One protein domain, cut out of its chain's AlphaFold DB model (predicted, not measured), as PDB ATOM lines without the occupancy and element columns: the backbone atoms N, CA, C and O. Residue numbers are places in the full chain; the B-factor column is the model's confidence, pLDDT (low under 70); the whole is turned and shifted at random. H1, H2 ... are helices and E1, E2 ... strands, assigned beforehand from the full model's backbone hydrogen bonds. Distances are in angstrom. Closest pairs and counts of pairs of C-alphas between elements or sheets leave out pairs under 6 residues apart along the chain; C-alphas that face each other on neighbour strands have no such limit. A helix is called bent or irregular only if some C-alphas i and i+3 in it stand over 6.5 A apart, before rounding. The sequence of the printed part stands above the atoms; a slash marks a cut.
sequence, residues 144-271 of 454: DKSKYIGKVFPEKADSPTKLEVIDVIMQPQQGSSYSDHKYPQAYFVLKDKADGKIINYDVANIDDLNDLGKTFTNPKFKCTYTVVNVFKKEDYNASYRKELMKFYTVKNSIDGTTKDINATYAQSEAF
ATOM      1  N   ASP A 144     151.926 241.084 177.526       92.00
ATOM      2  CA  ASP A 144     151.776 239.642 177.352       92.00
ATOM      3  C   ASP A 144     152.216 238.845 178.590       92.00
ATOM      4  O   ASP A 144     151.728 237.731 178.768       92.00
ATOM      5  N   LYS A 145     153.052 239.402 179.488       90.75
ATOM      6  CA  LYS A 145     153.506 238.715 180.716       90.75
ATOM      7  C   LYS A 145     152.361 238.074 181.501       90.75
ATOM      8  O   LYS A 145     152.446 236.905 181.869       90.75
ATOM      9  N   SER A 146     151.278 238.821 181.721       88.56
ATOM     10  CA  SER A 146     150.116 238.385 182.511       88.56
ATOM     11  C   SER A 146     149.433 237.133 181.954       88.56
ATOM     12  O   SER A 146     148.799 236.403 182.708       88.56
ATOM     13  N   LYS A 147     149.603 236.841 180.657       90.81
ATOM     14  CA  LYS A 147     149.073 235.636 180.001       90.81
ATOM     15  C   LYS A 147     149.809 234.364 180.413       90.81
ATOM     16  O   LYS A 147     149.308 233.269 180.153       90.81
ATOM     17  N   TYR A 148     151.014 234.494 180.962       90.75
ATOM     18  CA  TYR A 148     151.870 233.367 181.319       90.75
ATOM     19  C   TYR A 148     151.945 233.138 182.822       90.75
ATOM     20  O   TYR A 148     152.090 231.991 183.230       90.75
ATOM     21  N   ILE A 149     151.821 234.192 183.633       93.75
ATOM     22  CA  ILE A 149     151.897 234.080 185.094       93.75
ATOM     23  C   ILE A 149     150.875 233.063 185.615       93.75
ATOM     24  O   ILE A 149     149.708 233.081 185.225       93.75
ATOM     25  N   GLY A 150     151.330 232.169 186.491       91.88
ATOM     26  CA  GLY A 150     150.516 231.115 187.093       91.88
ATOM     27  C   GLY A 150     150.354 229.861 186.230       91.88
ATOM     28  O   GLY A 150     149.818 228.865 186.721       91.88
ATOM     29  N   LYS A 151     150.831 229.850 184.975       92.12
ATOM     30  CA  LYS A 151     150.911 228.608 184.190       92.12
ATOM     31  C   LYS A 151     151.845 227.622 184.878       92.12
ATOM     32  O   LYS A 151     152.907 228.012 185.363       92.12
ATOM     33  N   VAL A 152     151.446 226.354 184.905       91.31
ATOM     34  CA  VAL A 152     152.194 225.278 185.558       91.31
ATOM     35  C   VAL A 152     152.613 224.242 184.528       91.31
ATOM     36  O   VAL A 152     151.777 223.776 183.758       91.31
ATOM     37  N   PHE A 153     153.891 223.873 184.560       90.38
ATOM     38  CA  PHE A 153     154.472 222.818 183.742       90.38
ATOM     39  C   PHE A 153     154.924 221.629 184.602       90.38
ATOM     40  O   PHE A 153     155.418 221.846 185.711       90.38
ATOM     41  N   PRO A 154     154.784 220.388 184.114       89.38
ATOM     42  CA  PRO A 154     154.063 220.031 182.894       89.38
ATOM     43  C   PRO A 154     152.557 220.276 183.083       89.38
ATOM     44  O   PRO A 154     152.065 220.328 184.211       89.38
ATOM     45  N   GLU A 155     151.805 220.385 181.986       83.62
ATOM     46  CA  GLU A 155     150.343 220.569 182.062       83.62
ATOM     47  C   GLU A 155     149.631 219.367 182.714       83.62
ATOM     48  O   GLU A 155     148.502 219.463 183.203       83.62
ATOM     49  N   LYS A 156     150.307 218.213 182.759       78.50
ATOM     50  CA  LYS A 156     149.796 216.975 183.337       78.50
ATOM     51  C   LYS A 156     149.628 217.096 184.859       78.50
ATOM     52  O   LYS A 156     150.593 217.236 185.612       78.50
ATOM     53  N   ALA A 157     148.384 216.982 185.326       68.81
ATOM     54  CA  ALA A 157     148.008 217.250 186.717       68.81
ATOM     55  C   ALA A 157     148.679 216.336 187.765       68.81
ATOM     56  O   ALA A 157     148.849 216.763 188.911       68.81
ATOM     57  N   ASP A 158     149.054 215.113 187.392       72.81
ATOM     58  CA  ASP A 158     149.635 214.083 188.264       72.81
ATOM     59  C   ASP A 158     151.174 214.060 188.256       72.81
ATOM     60  O   ASP A 158     151.771 213.197 188.899       72.81
ATOM     61  N   SER A 159     151.834 214.994 187.558       75.56
ATOM     62  CA  SER A 159     153.297 215.050 187.576       75.56
ATOM     63  C   SER A 159     153.823 215.387 188.980       75.56
ATOM     64  O   SER A 159     153.328 216.336 189.605       75.56
ATOM     65  N   PRO A 160     154.840 214.656 189.479       73.38
ATOM     66  CA  PRO A 160     155.448 214.923 190.779       73.38
ATOM     67  C   PRO A 160     156.292 216.206 190.789       73.38
ATOM     68  O   PRO A 160     156.593 216.723 191.859       73.38
ATOM     69  N   THR A 161     156.682 216.720 189.618       80.38
ATOM     70  CA  THR A 161     157.418 217.985 189.465       80.38
ATOM     71  C   THR A 161     156.485 219.022 188.860       80.38
ATOM     72  O   THR A 161     155.879 218.754 187.825       80.38
ATOM     73  N   LYS A 162     156.351 220.192 189.498       88.81
ATOM     74  CA  LYS A 162     155.477 221.278 189.030       88.81
ATOM     75  C   LYS A 162     156.203 222.611 189.087       88.81
ATOM     76  O   LYS A 162     156.546 223.082 190.165       88.81
ATOM     77  N   LEU A 163     156.369 223.230 187.929       91.00
ATOM     78  CA  LEU A 163     157.045 224.504 187.738       91.00
ATOM     79  C   LEU A 163     156.021 225.580 187.395       91.00
ATOM     80  O   LEU A 163     155.355 225.489 186.369       91.00
ATOM     81  N   GLU A 164     155.883 226.594 188.242       93.75
ATOM     82  CA  GLU A 164     154.981 227.724 188.007       93.75
ATOM     83  C   GLU A 164     155.722 228.916 187.420       93.75
ATOM     84  O   GLU A 164     156.744 229.336 187.960       93.75
ATOM     85  N   VAL A 165     155.176 229.507 186.361       94.88
ATOM     86  CA  VAL A 165     155.672 230.775 185.821       94.88
ATOM     87  C   VAL A 165     155.335 231.907 186.790       94.88
ATOM     88  O   VAL A 165     154.165 232.239 186.983       94.88
ATOM     89  N   ILE A 166     156.363 232.529 187.364       96.00
ATOM     90  CA  ILE A 166     156.229 233.663 188.292       96.00
ATOM     91  C   ILE A 166     156.653 235.001 187.676       96.00
ATOM     92  O   ILE A 166     156.225 236.048 188.153       96.00
ATOM     93  N   ASP A 167     157.449 234.980 186.606       95.38
ATOM     94  CA  ASP A 167     157.766 236.155 185.786       95.38
ATOM     95  C   ASP A 167     158.193 235.721 184.372       95.38
ATOM     96  O   ASP A 167     158.457 234.547 184.104       95.38
ATOM     97  N   VAL A 168     158.277 236.685 183.462       93.75
ATOM     98  CA  VAL A 168     158.874 236.550 182.131       93.75
ATOM     99  C   VAL A 168     159.906 237.664 181.972       93.75
ATOM    100  O   VAL A 168     159.564 238.838 182.084       93.75
ATOM    101  N   ILE A 169     161.165 237.344 181.705       92.69
ATOM    102  CA  ILE A 169     162.255 238.328 181.617       92.69
ATOM    103  C   ILE A 169     162.965 238.251 180.266       92.69
ATOM    104  O   ILE A 169     162.936 237.219 179.608       92.69
ATOM    105  N   MET A 170     163.607 239.345 179.858       89.69
ATOM    106  CA  MET A 170     164.612 239.305 178.795       89.69
ATOM    107  C   MET A 170     165.968 239.075 179.452       89.69
ATOM    108  O   MET A 170     166.409 239.911 180.242       89.69
ATOM    109  N   GLN A 171     166.606 237.948 179.161       86.62
ATOM    110  CA  GLN A 171     167.888 237.585 179.753       86.62
ATOM    111  C   GLN A 171     169.015 237.793 178.731       86.62
ATOM    112  O   GLN A 171     168.911 237.280 177.614       86.62
ATOM    113  N   PRO A 172     170.090 238.529 179.083       80.62
ATOM    114  CA  PRO A 172     171.294 238.593 178.267       80.62
ATOM    115  C   PRO A 172     171.906 237.207 178.120       80.62
ATOM    116  O   PRO A 172     171.861 236.385 179.041       80.62
ATOM    117  N   GLN A 173     172.517 236.961 176.974       70.62
ATOM    118  CA  GLN A 173     173.142 235.682 176.733       70.62
ATOM    119  C   GLN A 173     174.446 235.557 177.540       70.62
ATOM    120  O   GLN A 173     175.291 236.452 177.520       70.62
ATOM    121  N   GLN A 174     174.628 234.449 178.263       58.19
ATOM    122  CA  GLN A 174     175.934 234.117 178.838       58.19
ATOM    123  C   GLN A 174     176.793 233.511 177.729       58.19
ATOM    124  O   GLN A 174     176.339 232.583 177.065       58.19
ATOM    125  N   GLY A 175     177.991 234.065 177.516       52.31
ATOM    126  CA  GLY A 175     178.860 233.788 176.370       52.31
ATOM    127  C   GLY A 175     179.087 232.302 176.084       52.31
ATOM    128  O   GLY A 175     180.047 231.709 176.569       52.31
ATOM    129  N   SER A 176     178.225 231.724 175.251       50.50
ATOM    130  CA  SER A 176     178.498 230.501 174.507       50.50
ATOM    131  C   SER A 176     179.126 230.926 173.189       50.50
ATOM    132  O   SER A 176     178.626 231.813 172.502       50.50
ATOM    133  N   SER A 177     180.234 230.290 172.821       49.16
ATOM    134  CA  SER A 177     180.913 230.523 171.547       49.16
ATOM    135  C   SER A 177     180.131 230.017 170.324       49.16
ATOM    136  O   SER A 177     180.638 230.149 169.212       49.16
ATOM    137  N   TYR A 178     178.945 229.417 170.509       51.41
ATOM    138  CA  TYR A 178     178.200 228.710 169.458       51.41
ATOM    139  C   TYR A 178     176.683 228.916 169.484       51.41
ATOM    140  O   TYR A 178     175.969 228.285 168.709       51.41
ATOM    141  N   SER A 179     176.152 229.772 170.351       52.94
ATOM    142  CA  SER A 179     174.757 230.179 170.219       52.94
ATOM    143  C   SER A 179     174.587 231.002 168.942       52.94
ATOM    144  O   SER A 179     175.133 232.102 168.825       52.94
ATOM    145  N   ASP A 180     173.732 230.544 168.039       53.38
ATOM    146  CA  ASP A 180     173.280 231.348 166.894       53.38
ATOM    147  C   ASP A 180     172.496 232.611 167.330       53.38
ATOM    148  O   ASP A 180     172.111 233.435 166.509       53.38
ATOM    149  N   HIS A 181     172.256 232.791 168.635       63.50
ATOM    150  CA  HIS A 181     171.459 233.871 169.209       63.50
ATOM    151  C   HIS A 181     172.321 234.813 170.047       63.50
ATOM    152  O   HIS A 181     172.385 234.683 171.263       63.50
ATOM    153  N   LYS A 182     172.941 235.789 169.385       77.69
ATOM    154  CA  LYS A 182     173.811 236.805 170.003       77.69
ATOM    155  C   LYS A 182     173.064 237.848 170.846       77.69
ATOM    156  O   LYS A 182     173.682 238.708 171.453       77.69
ATOM    157  N   TYR A 183     171.736 237.828 170.859       86.75
ATOM    158  CA  TYR A 183     170.907 238.867 171.469       86.75
ATOM    159  C   TYR A 183     170.118 238.333 172.669       86.75
ATOM    160  O   TYR A 183     169.909 237.123 172.773       86.75
ATOM    161  N   PRO A 184     169.659 239.211 173.585       88.69
ATOM    162  CA  PRO A 184     168.834 238.798 174.714       88.69
ATOM    163  C   PRO A 184     167.605 237.994 174.279       88.69
ATOM    164  O   PRO A 184     166.949 238.340 173.299       88.69
ATOM    165  N   GLN A 185     167.242 236.969 175.043       86.56
ATOM    166  CA  GLN A 185     166.091 236.109 174.747       86.56
ATOM    167  C   GLN A 185     165.057 236.167 175.872       86.56
ATOM    168  O   GLN A 185     165.370 236.532 177.008       86.56
ATOM    169  N   ALA A 186     163.814 235.804 175.558       89.56
ATOM    170  CA  ALA A 186     162.745 235.725 176.544       89.56
ATOM    171  C   ALA A 186     162.870 234.435 177.368       89.56
ATOM    172  O   ALA A 186     162.918 233.340 176.817       89.56
ATOM    173  N   TYR A 187     162.865 234.572 178.690       91.12
ATOM    174  CA  TYR A 187     162.909 233.472 179.645       91.12
ATOM    175  C   TYR A 187     161.696 233.536 180.569       91.12
ATOM    176  O   TYR A 187     161.322 234.609 181.042       91.12
ATOM    177  N   PHE A 188     161.107 232.386 180.879       92.75
ATOM    178  CA  PHE A 188     160.249 232.257 182.047       92.75
ATOM    179  C   PHE A 188     161.097 232.111 183.296       92.75
ATOM    180  O   PHE A 188     162.024 231.307 183.339       92.75
ATOM    181  N   VAL A 189     160.734 232.866 184.324       94.38
ATOM    182  CA  VAL A 189     161.191 232.631 185.686       94.38
ATOM    183  C   VAL A 189     160.205 231.647 186.288       94.38
ATOM    184  O   VAL A 189     159.036 231.974 186.507       94.38
ATOM    185  N   LEU A 190     160.664 230.422 186.488       93.38
ATOM    186  CA  LEU A 190     159.871 229.318 186.993       93.38
ATOM    187  C   LEU A 190     160.213 229.068 188.454       93.38
ATOM    188  O   LEU A 190     161.383 229.076 188.834       93.38
ATOM    189  N   LYS A 191     159.191 228.800 189.261       93.12
ATOM    190  CA  LYS A 191     159.328 228.358 190.644       93.12
ATOM    191  C   LYS A 191     158.883 226.910 190.762       93.12
ATOM    192  O   LYS A 191     157.739 226.591 190.438       93.12
ATOM    193  N   ASP A 192     159.759 226.053 191.266       89.25
ATOM    194  CA  ASP A 192     159.388 224.696 191.648       89.25
ATOM    195  C   ASP A 192     158.450 224.740 192.862       89.25
ATOM    196  O   ASP A 192     158.744 225.360 193.887       89.25
ATOM    197  N   LYS A 193     157.277 224.116 192.739       88.81
ATOM    198  CA  LYS A 193     156.280 224.055 193.815       88.81
ATOM    199  C   LYS A 193     156.687 223.130 194.960       88.81
ATOM    200  O   LYS A 193     156.110 223.260 196.036       88.81
ATOM    201  N   ALA A 194     157.624 222.208 194.743       85.19
ATOM    202  CA  ALA A 194     158.059 221.249 195.751       85.19
ATOM    203  C   ALA A 194     159.042 221.868 196.754       85.19
ATOM    204  O   ALA A 194     158.854 221.718 197.960       85.19
ATOM    205  N   ASP A 195     160.069 222.573 196.272       86.38
ATOM    206  CA  ASP A 195     161.150 223.118 197.110       86.38
ATOM    207  C   ASP A 195     161.303 224.651 197.024       86.38
ATOM    208  O   ASP A 195     162.067 225.248 197.783       86.38
ATOM    209  N   GLY A 196     160.553 225.314 196.140       89.06
ATOM    210  CA  GLY A 196     160.610 226.759 195.941       89.06
ATOM    211  C   GLY A 196     161.788 227.243 195.095       89.06
ATOM    212  O   GLY A 196     161.959 228.461 194.976       89.06
ATOM    213  N   LYS A 197     162.590 226.342 194.512       89.38
ATOM    214  CA  LYS A 197     163.743 226.683 193.677       89.38
ATOM    215  C   LYS A 197     163.317 227.494 192.457       89.38
ATOM    216  O   LYS A 197     162.319 227.189 191.807       89.38
ATOM    217  N   ILE A 198     164.101 228.521 192.136       91.56
ATOM    218  CA  ILE A 198     163.883 229.373 190.965       91.56
ATOM    219  C   ILE A 198     164.814 228.933 189.838       91.56
ATOM    220  O   ILE A 198     166.020 228.780 190.051       91.56
ATOM    221  N   ILE A 199     164.257 228.751 188.644       89.12
ATOM    222  CA  ILE A 199     165.002 228.467 187.417       89.12
ATOM    223  C   ILE A 199     164.530 229.393 186.298       89.12
ATOM    224  O   ILE A 199     163.341 229.680 186.180       89.12
ATOM    225  N   ASN A 200     165.459 229.839 185.458       90.19
ATOM    226  CA  ASN A 200     165.124 230.576 184.247       90.19
ATOM    227  C   ASN A 200     165.117 229.595 183.077       90.19
ATOM    228  O   ASN A 200     166.086 228.857 182.893       90.19
ATOM    229  N   TYR A 201     164.047 229.595 182.287       88.75
ATOM    230  CA  TYR A 201     163.876 228.678 181.167       88.75
ATOM    231  C   TYR A 201     163.513 229.418 179.880       88.75
ATOM    232  O   TYR A 201     162.606 230.249 179.885       88.75
ATOM    233  N   ASP A 202     164.213 229.119 178.788       86.94
ATOM    234  CA  ASP A 202     163.988 229.750 177.486       86.94
ATOM    235  C   ASP A 202     162.565 229.460 176.987       86.94
ATOM    236  O   ASP A 202     162.157 228.303 176.840       86.94
ATOM    237  N   VAL A 203     161.812 230.527 176.711       86.81
ATOM    238  CA  VAL A 203     160.422 230.449 176.249       86.81
ATOM    239  C   VAL A 203     160.314 229.685 174.928       86.81
ATOM    240  O   VAL A 203     159.315 229.001 174.711       86.81
ATOM    241  N   ALA A 204     161.334 229.742 174.066       82.75
ATOM    242  CA  ALA A 204     161.337 229.030 172.789       82.75
ATOM    243  C   ALA A 204     161.313 227.500 172.950       82.75
ATOM    244  O   ALA A 204     160.919 226.790 172.029       82.75
ATOM    245  N   ASN A 205     161.709 226.991 174.120       85.44
ATOM    246  CA  ASN A 205     161.802 225.560 174.398       85.44
ATOM    247  C   ASN A 205     160.713 225.079 175.360       85.44
ATOM    248  O   ASN A 205     160.838 223.992 175.917       85.44
ATOM    249  N   ILE A 206     159.675 225.882 175.615       85.94
ATOM    250  CA  ILE A 206     158.733 225.626 176.708       85.94
ATOM    251  C   ILE A 206     158.050 224.256 176.635       85.94
ATOM    252  O   ILE A 206     157.839 223.620 177.667       85.94
ATOM    253  N   ASP A 207     157.770 223.773 175.424       88.00
ATOM    254  CA  ASP A 207     157.121 222.481 175.203       88.00
ATOM    255  C   ASP A 207     157.946 221.310 175.752       88.00
ATOM    256  O   ASP A 207     157.377 220.292 176.147       88.00
ATOM    257  N   ASP A 208     159.271 221.467 175.858       90.69
ATOM    258  CA  ASP A 208     160.156 220.464 176.453       90.69
ATOM    259  C   ASP A 208     159.846 220.231 177.943       90.69
ATOM    260  O   ASP A 208     160.080 219.134 178.450       90.69
ATOM    261  N   LEU A 209     159.264 221.206 178.658       90.31
ATOM    262  CA  LEU A 209     158.872 221.019 180.059       90.31
ATOM    263  C   LEU A 209     157.723 220.019 180.233       90.31
ATOM    264  O   LEU A 209     157.518 219.526 181.342       90.31
ATOM    265  N   ASN A 210     156.999 219.670 179.164       89.94
ATOM    266  CA  ASN A 210     155.977 218.622 179.220       89.94
ATOM    267  C   ASN A 210     156.566 217.217 179.425       89.94
ATOM    268  O   ASN A 210     155.833 216.307 179.808       89.94
ATOM    269  N   ASP A 211     157.878 217.042 179.232       92.00
ATOM    270  CA  ASP A 211     158.577 215.793 179.545       92.00
ATOM    271  C   ASP A 211     158.831 215.608 181.057       92.00
ATOM    272  O   ASP A 211     159.182 214.507 181.488       92.00
ATOM    273  N   LEU A 212     158.647 216.640 181.895       91.50
ATOM    274  CA  LEU A 212     158.792 216.517 183.351       91.50
ATOM    275  C   LEU A 212     157.806 215.492 183.928       91.50
ATOM    276  O   LEU A 212     156.638 215.432 183.554       91.50
ATOM    277  N   GLY A 213     158.274 214.669 184.865       90.31
ATOM    278  CA  GLY A 213     157.491 213.578 185.447       90.31
ATOM    279  C   GLY A 213     157.376 212.331 184.563       90.31
ATOM    280  O   GLY A 213     156.888 211.296 185.029       90.31
ATOM    281  N   LYS A 214     157.860 212.369 183.312       93.19
ATOM    282  CA  LYS A 214     157.979 211.171 182.473       93.19
ATOM    283  C   LYS A 214     158.836 210.131 183.186       93.19
ATOM    284  O   LYS A 214     159.883 210.458 183.734       93.19
ATOM    285  N   THR A 215     158.382 208.882 183.177       95.00
ATOM    286  CA  THR A 215     159.047 207.781 183.881       95.00
ATOM    287  C   THR A 215     159.480 206.700 182.898       95.00
ATOM    288  O   THR A 215     158.703 206.298 182.034       95.00
ATOM    289  N   PHE A 216     160.717 206.234 183.041       97.19
ATOM    290  CA  PHE A 216     161.300 205.131 182.283       97.19
ATOM    291  C   PHE A 216     161.315 203.862 183.136       97.19
ATOM    292  O   PHE A 216     161.647 203.903 184.324       97.19
ATOM    293  N   THR A 217     160.972 202.733 182.518       97.12
ATOM    294  CA  THR A 217     160.949 201.396 183.130       97.12
ATOM    295  C   THR A 217     161.757 200.418 182.280       97.12
ATOM    296  O   THR A 217     161.940 200.632 181.081       97.12
ATOM    297  N   ASN A 218     162.254 199.341 182.883       96.31
ATOM    298  CA  ASN A 218     162.949 198.273 182.171       96.31
ATOM    299  C   ASN A 218     162.689 196.939 182.890       96.31
ATOM    300  O   ASN A 218     162.952 196.874 184.084       96.31
ATOM    301  N   PRO A 219     162.229 195.871 182.206       94.94
ATOM    302  CA  PRO A 219     161.896 194.595 182.852       94.94
ATOM    303  C   PRO A 219     163.028 193.953 183.667       94.94
ATOM    304  O   PRO A 219     162.753 193.156 184.556       94.94
ATOM    305  N   LYS A 220     164.294 194.281 183.375       93.38
ATOM    306  CA  LYS A 220     165.456 193.786 184.129       93.38
ATOM    307  C   LYS A 220     165.583 194.420 185.522       93.38
ATOM    308  O   LYS A 220     166.235 193.848 186.393       93.38
ATOM    309  N   PHE A 221     164.996 195.595 185.731       95.75
ATOM    310  CA  PHE A 221     165.198 196.403 186.926       95.75
ATOM    311  C   PHE A 221     163.862 196.719 187.605       95.75
ATOM    312  O   PHE A 221     162.873 197.038 186.950       95.75
ATOM    313  N   LYS A 222     163.834 196.665 188.938       95.50
ATOM    314  CA  LYS A 222     162.690 197.137 189.733       95.50
ATOM    315  C   LYS A 222     162.721 198.649 189.971       95.50
ATOM    316  O   LYS A 222     161.696 199.215 190.341       95.50
ATOM    317  N   CYS A 223     163.873 199.300 189.784       95.50
ATOM    318  CA  CYS A 223     163.949 200.756 189.810       95.50
ATOM    319  C   CYS A 223     163.302 201.358 188.557       95.50
ATOM    320  O   CYS A 223     163.289 200.772 187.472       95.50
ATOM    321  N   THR A 224     162.780 202.567 188.710       96.94
ATOM    322  CA  THR A 224     162.346 203.428 187.617       96.94
ATOM    323  C   THR A 224     163.108 204.744 187.673       96.94
ATOM    324  O   THR A 224     163.688 205.104 188.703       96.94
ATOM    325  N   TYR A 225     163.112 205.462 186.554       97.44
ATOM    326  CA  TYR A 225     163.743 206.774 186.449       97.44
ATOM    327  C   TYR A 225     162.730 207.816 186.021       97.44
ATOM    328  O   TYR A 225     162.163 207.706 184.936       97.44
ATOM    329  N   THR A 226     162.531 208.843 186.841       95.50
ATOM    330  CA  THR A 226     161.597 209.936 186.550       95.50
ATOM    331  C   THR A 226     162.357 211.198 186.159       95.50
ATOM    332  O   THR A 226     163.308 211.581 186.839       95.50
ATOM    333  N   VAL A 227     161.945 211.853 185.074       94.94
ATOM    334  CA  VAL A 227     162.489 213.146 184.636       94.94
ATOM    335  C   VAL A 227     162.109 214.221 185.655       94.94
ATOM    336  O   VAL A 227     160.927 214.493 185.857       94.94
ATOM    337  N   VAL A 228     163.111 214.835 186.282       90.50
ATOM    338  CA  VAL A 228     162.946 215.904 187.288       90.50
ATOM    339  C   VAL A 228     163.475 217.256 186.811       90.50
ATOM    340  O   VAL A 228     163.217 218.276 187.437       90.50
ATOM    341  N   ASN A 229     164.208 217.280 185.698       89.69
ATOM    342  CA  ASN A 229     164.645 218.502 185.036       89.69
ATOM    343  C   ASN A 229     164.814 218.250 183.536       89.69
ATOM    344  O   ASN A 229     165.182 217.146 183.129       89.69
ATOM    345  N   VAL A 230     164.599 219.288 182.734       91.44
ATOM    346  CA  VAL A 230     164.839 219.285 181.291       91.44
ATOM    347  C   VAL A 230     165.707 220.489 180.972       91.44
ATOM    348  O   VAL A 230     165.476 221.575 181.492       91.44
ATOM    349  N   PHE A 231     166.741 220.299 180.166       87.81
ATOM    350  CA  PHE A 231     167.634 221.380 179.766       87.81
ATOM    351  C   PHE A 231     168.293 221.057 178.430       87.81
ATOM    352  O   PHE A 231     168.211 219.932 177.933       87.81
ATOM    353  N   LYS A 232     168.963 222.044 177.841       86.25
ATOM    354  CA  LYS A 232     169.772 221.846 176.641       86.25
ATOM    355  C   LYS A 232     171.233 222.154 176.929       86.25
ATOM    356  O   LYS A 232     171.534 223.098 177.656       86.25
ATOM    357  N   LYS A 233     172.136 221.358 176.365       83.88
ATOM    358  CA  LYS A 233     173.581 221.626 176.372       83.88
ATOM    359  C   LYS A 233     174.198 221.188 175.051       83.88
ATOM    360  O   LYS A 233     173.617 220.383 174.326       83.88
ATOM    361  N   GLU A 234     175.370 221.732 174.753       82.94
ATOM    362  CA  GLU A 234     176.164 221.291 173.612       82.94
ATOM    363  C   GLU A 234     176.625 219.846 173.823       82.94
ATOM    364  O   GLU A 234     177.215 219.521 174.857       82.94
ATOM    365  N   ASP A 235     176.375 218.997 172.833       85.56
ATOM    366  CA  ASP A 235     176.967 217.664 172.758       85.56
ATOM    367  C   ASP A 235     177.200 217.260 171.296       85.56
ATOM    368  O   ASP A 235     176.756 217.931 170.359       85.56
ATOM    369  N   TYR A 236     177.958 216.188 171.092       84.44
ATOM    370  CA  TYR A 236     178.211 215.624 169.777       84.44
ATOM    371  C   TYR A 236     177.036 214.768 169.325       84.44
ATOM    372  O   TYR A 236     176.674 213.775 169.956       84.44
ATOM    373  N   ASN A 237     176.495 215.110 168.163       82.50
ATOM    374  CA  ASN A 237     175.518 214.273 167.495       82.50
ATOM    375  C   ASN A 237     176.167 213.026 166.873       82.50
ATOM    376  O   ASN A 237     177.390 212.867 166.843       82.50
ATOM    377  N   ALA A 238     175.343 212.148 166.296       81.25
ATOM    378  CA  ALA A 238     175.803 210.909 165.660       81.25
ATOM    379  C   ALA A 238     176.794 211.120 164.490       81.25
ATOM    380  O   ALA A 238     177.496 210.190 164.102       81.25
ATOM    381  N   SER A 239     176.865 212.332 163.928       86.38
ATOM    382  CA  SER A 239     177.816 212.730 162.878       86.38
ATOM    383  C   SER A 239     179.039 213.483 163.424       86.38
ATOM    384  O   SER A 239     179.756 214.115 162.647       86.38
ATOM    385  N   TYR A 240     179.273 213.449 164.741       82.50
ATOM    386  CA  TYR A 240     180.351 214.165 165.434       82.50
ATOM    387  C   TYR A 240     180.342 215.680 165.200       82.50
ATOM    388  O   TYR A 240     181.379 216.343 165.273       82.50
ATOM    389  N   ARG A 241     179.162 216.249 164.949       81.75
ATOM    390  CA  ARG A 241     178.965 217.698 164.943       81.75
ATOM    391  C   ARG A 241     178.415 218.114 166.295       81.75
ATOM    392  O   ARG A 241     177.530 217.449 166.826       81.75
ATOM    393  N   LYS A 242     178.958 219.197 166.846       81.50
ATOM    394  CA  LYS A 242     178.401 219.806 168.050       81.50
ATOM    395  C   LYS A 242     177.066 220.447 167.706       81.50
ATOM    396  O   LYS A 242     176.997 221.223 166.756       81.50
ATOM    397  N   GLU A 243     176.047 220.136 168.485       82.38
ATOM    398  CA  GLU A 243     174.743 220.778 168.396       82.38
ATOM    399  C   GLU A 243     174.135 220.931 169.790       82.38
ATOM    400  O   GLU A 243     174.536 220.264 170.748       82.38
ATOM    401  N   LEU A 244     173.174 221.843 169.911       81.56
ATOM    402  CA  LEU A 244     172.439 222.041 171.148       81.56
ATOM    403  C   LEU A 244     171.399 220.918 171.295       81.56
ATOM    404  O   LEU A 244     170.360 220.932 170.636       81.56
ATOM    405  N   MET A 245     171.680 219.941 172.156       87.12
ATOM    406  CA  MET A 245     170.839 218.758 172.346       87.12
ATOM    407  C   MET A 245     170.032 218.840 173.641       87.12
ATOM    408  O   MET A 245     170.445 219.481 174.609       87.12
ATOM    409  N   LYS A 246     168.881 218.161 173.667       92.12
ATOM    410  CA  LYS A 246     168.023 218.052 174.854       92.12
ATOM    411  C   LYS A 246     168.531 216.971 175.807       92.12
ATOM    412  O   LYS A 246     168.839 215.856 175.388       92.12
ATOM    413  N   PHE A 247     168.555 217.293 177.092       94.62
ATOM    414  CA  PHE A 247     168.937 216.411 178.186       94.62
ATOM    415  C   PHE A 247     167.865 216.391 179.267       94.62
ATOM    416  O   PHE A 247     167.154 217.374 179.493       94.62
ATOM    417  N   TYR A 248     167.787 215.258 179.956       96.19
ATOM    418  CA  TYR A 248     166.985 215.086 181.157       96.19
ATOM    419  C   TYR A 248     167.903 214.876 182.348       96.19
ATOM    420  O   TYR A 248     168.814 214.058 182.264       96.19
ATOM    421  N   THR A 249     167.610 215.519 183.476       95.31
ATOM    422  CA  THR A 249     168.036 214.975 184.769       95.31
ATOM    423  C   THR A 249     166.969 213.983 185.203       95.31
ATOM    424  O   THR A 249     165.802 214.352 185.372       95.31
ATOM    425  N   VAL A 250     167.351 212.720 185.370       96.62
ATOM    426  CA  VAL A 250     166.459 211.663 185.852       96.62
ATOM    427  C   VAL A 250     166.803 211.264 187.276       96.62
ATOM    428  O   VAL A 250     167.976 211.248 187.642       96.62
ATOM    429  N   LYS A 251     165.785 210.924 188.067       95.62
ATOM    430  CA  LYS A 251     165.904 210.489 189.461       95.62
ATOM    431  C   LYS A 251     165.510 209.022 189.609       95.62
ATOM    432  O   LYS A 251     164.419 208.649 189.175       95.62
ATOM    433  N   ASN A 252     166.371 208.219 190.227       96.94
ATOM    434  CA  ASN A 252     166.114 206.812 190.529       96.94
ATOM    435  C   ASN A 252     165.069 206.679 191.655       96.94
ATOM    436  O   ASN A 252     165.153 207.354 192.682       96.94
ATOM    437  N   SER A 253     164.084 205.799 191.475       96.00
ATOM    438  CA  SER A 253     162.992 205.572 192.434       96.00
ATOM    439  C   SER A 253     163.395 204.911 193.761       96.00
ATOM    440  O   SER A 253     162.616 204.956 194.708       96.00
ATOM    441  N   ILE A 254     164.556 204.249 193.822       96.06
ATOM    442  CA  ILE A 254     164.979 203.429 194.968       96.06
ATOM    443  C   ILE A 254     165.853 204.224 195.927       96.06
ATOM    444  O   ILE A 254     165.561 204.272 197.118       96.06
ATOM    445  N   ASP A 255     166.910 204.854 195.423       95.19
ATOM    446  CA  ASP A 255     167.881 205.578 196.251       95.19
ATOM    447  C   ASP A 255     167.839 207.100 196.056       95.19
ATOM    448  O   ASP A 255     168.522 207.843 196.759       95.19
ATOM    449  N   GLY A 256     167.022 207.584 195.116       94.31
ATOM    450  CA  GLY A 256     166.869 209.005 194.836       94.31
ATOM    451  C   GLY A 256     168.056 209.650 194.122       94.31
ATOM    452  O   GLY A 256     168.038 210.873 193.964       94.31
ATOM    453  N   THR A 257     169.057 208.877 193.687       95.19
ATOM    454  CA  THR A 257     170.206 209.395 192.935       95.19
ATOM    455  C   THR A 257     169.764 209.992 191.603       95.19
ATOM    456  O   THR A 257     168.773 209.566 191.002       95.19
ATOM    457  N   THR A 258     170.490 211.010 191.138       95.88
ATOM    458  CA  THR A 258     170.183 211.707 189.885       95.88
ATOM    459  C   THR A 258     171.319 211.602 188.887       95.88
ATOM    460  O   THR A 258     172.485 211.700 189.269       95.88
ATOM    461  N   LYS A 259     170.984 211.488 187.600       96.25
ATOM    462  CA  LYS A 259     171.953 211.559 186.501       96.25
ATOM    463  C   LYS A 259     171.375 212.287 185.296       96.25
ATOM    464  O   LYS A 259     170.168 212.235 185.061       96.25
ATOM    465  N   ASP A 260     172.251 212.932 184.537       97.06
ATOM    466  CA  ASP A 260     171.885 213.590 183.288       97.06
ATOM    467  C   ASP A 260     172.035 212.620 182.115       97.06
ATOM    468  O   ASP A 260     173.079 211.985 181.961       97.06
ATOM    469  N   ILE A 261     171.002 212.522 181.281       96.62
ATOM    470  CA  ILE A 261     170.946 211.624 180.122       96.62
ATOM    471  C   ILE A 261     170.484 212.372 178.877       96.62
ATOM    472  O   ILE A 261     169.698 213.319 178.963       96.62
ATOM    473  N   ASN A 262     170.956 211.945 177.710       95.00
ATOM    474  CA  ASN A 262     170.521 212.501 176.440       95.00
ATOM    475  C   ASN A 262     169.067 212.090 176.179       95.00
ATOM    476  O   ASN A 262     168.723 210.904 176.175       95.00
ATOM    477  N   ALA A 263     168.201 213.075 175.938       95.25
ATOM    478  CA  ALA A 263     166.773 212.850 175.755       95.25
ATOM    479  C   ALA A 263     166.458 211.914 174.578       95.25
ATOM    480  O   ALA A 263     165.493 211.149 174.644       95.25
ATOM    481  N   THR A 264     167.290 211.938 173.533       93.12
ATOM    482  CA  THR A 264     167.163 211.087 172.341       93.12
ATOM    483  C   THR A 264     167.311 209.603 172.675       93.12
ATOM    484  O   THR A 264     166.643 208.762 172.078       93.12
ATOM    485  N   TYR A 265     168.147 209.269 173.662       94.06
ATOM    486  CA  TYR A 265     168.467 207.892 174.054       94.06
ATOM    487  C   TYR A 265     167.986 207.565 175.472       94.06
ATOM    488  O   TYR A 265     168.451 206.610 176.091       94.06
ATOM    489  N   ALA A 266     167.027 208.335 175.995       95.94
ATOM    490  CA  ALA A 266     166.692 208.318 177.414       95.94
ATOM    491  C   ALA A 266     166.293 206.928 177.943       95.94
ATOM    492  O   ALA A 266     166.695 206.551 179.038       95.94
ATOM    493  N   GLN A 267     165.567 206.132 177.152       96.06
ATOM    494  CA  GLN A 267     165.130 204.789 177.552       96.06
ATOM    495  C   GLN A 267     166.298 203.822 177.816       96.06
ATOM    496  O   GLN A 267     166.186 202.963 178.690       96.06
ATOM    497  N   SER A 268     167.400 203.925 177.069       95.25
ATOM    498  CA  SER A 268     168.587 203.089 177.281       95.25
ATOM    499  C   SER A 268     169.560 203.734 178.265       95.25
ATOM    500  O   SER A 268     170.093 203.046 179.133       95.25
ATOM    501  N   GLU A 269     169.764 205.048 178.180       96.00
ATOM    502  CA  GLU A 269     170.690 205.764 179.061       96.00
ATOM    503  C   GLU A 269     170.227 205.812 180.519       96.00
ATOM    504  O   GLU A 269     171.064 205.750 181.419       96.00
ATOM    505  N   ALA A 270     168.912 205.833 180.768       97.19
ATOM    506  CA  ALA A 270     168.359 205.787 182.120       97.19
ATOM    507  C   ALA A 270     168.836 204.558 182.910       97.19
ATOM    508  O   ALA A 270     169.090 204.682 184.096       97.19
ATOM    509  N   PHE A 271     169.050 203.410 182.262       96.94
ATOM    510  CA  PHE A 271     169.472 202.163 182.923       96.94
ATOM    511  C   PHE A 271     170.930 201.789 182.633       96.94
ATOM    512  O   PHE A 271     171.385 200.690 182.960       96.94
TER     513      PHE A 271
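AT A GLANCE: This is residues 144 to 271 of the 454 residues of an uncharacterized protein of Porphyromonas crevioricanis (UniProt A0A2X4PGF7). What shape do these atoms make? Two lobes stand side by side, each an antiparallel, strongly twisted sheet: the larger, E4 E5 E6 E7, curls round H3, while the smaller, E1 E2 E3, leads straight into H2, which bridges the lobes. What is it built of? The printed part has 128 residues, mixed in class, with three named helices and seven named strands in the order H1 E1 E2 E3 H2 E4 E5 E6 E7 H3; each sheet is a meander, each strand the antiparallel neighbour of the one before. It is compact, with a radius of gyration of the C-alphas of 15.9 A, and flat, spanning 47 by 38 by 19 A.

HOW THE PARTS SIT: How is the larger sheet joined? E4, residues 215 to 218, E5, residues 221 to 236, E6, residues 242 to 252, and E7, residues 258 to 262, follow one another as hairpins. Within hydrogen-bond range are N 216 and O 225 at 2.8 A, N 231 and O 247 at 3.0 A, and N 248 and O 261 at 2.9 A. E5 bends by 104 degrees at residue 233. Which helices are on it? It curls round H3, residues 263 to 269; the closest C-alphas of E6 and H3 are Phe 247 and Ala 263, 4.8 A apart. H2, residues 203 to 211, is over E5 at a height of 9.0 A over the sheet, along the strands at 15 degrees to E5 on the local plane; their closest C-alphas are Leu 209 and Val 230, 6.3 A apart. How does the smaller sheet stand? E1, residues 163 to 171, E2, residues 185 to 192, and E3, residues 198 to 202, follow one another as antiparallel hairpins, with N 169 of E1 and O 187 of E2 at 2.8 A and N 188 of E2 and O 201 of E3 at 2.8 A, both within hydrogen-bond range. H2 is on this sheet too, over none of its strands; its closest C-alphas with E2 are Val 203 and Tyr 187, 5.2 A apart. H1, residues 144 to 147, only grazes it. What do the helix backbones show? O i to N i+4 pairs within range are 0 of 5 in H2 and 1 of 3 in H3, beside 5 of 6 and 2 of 4 for i+3; H1 is too short for an i+4 pair. H2 and H3 are irregular: C-alphas 204 and 207 are 8.2 A apart, and 264 and 267 are 8.4 A apart.

IN THESE COORDINATES: Where are the long strands? E5 begins at C-alpha 221, (165.198, 196.403, 186.926), and measures 28.9 A; E6 measures 28.7 A, E2 21.5 A and E1 18.8 A. Where do the helices lie? H1 begins at C-alpha 144, (151.776, 239.642, 177.352), H2 measures 15.1 A, and H3 ends at C-alpha 269, (170.690, 205.764, 179.061).

THE WHOLE: How far does it reach? The two C-alphas farthest apart, those of Asp 144 and Lys 220, are 48.3 A apart, and the printed part has no cut. Which links are long, and where is confidence low? H1 to E1 and E1 to E2 are long links, with 15 and 13 residues; pLDDT is under 70 at residue 157 and residues 174 to 181.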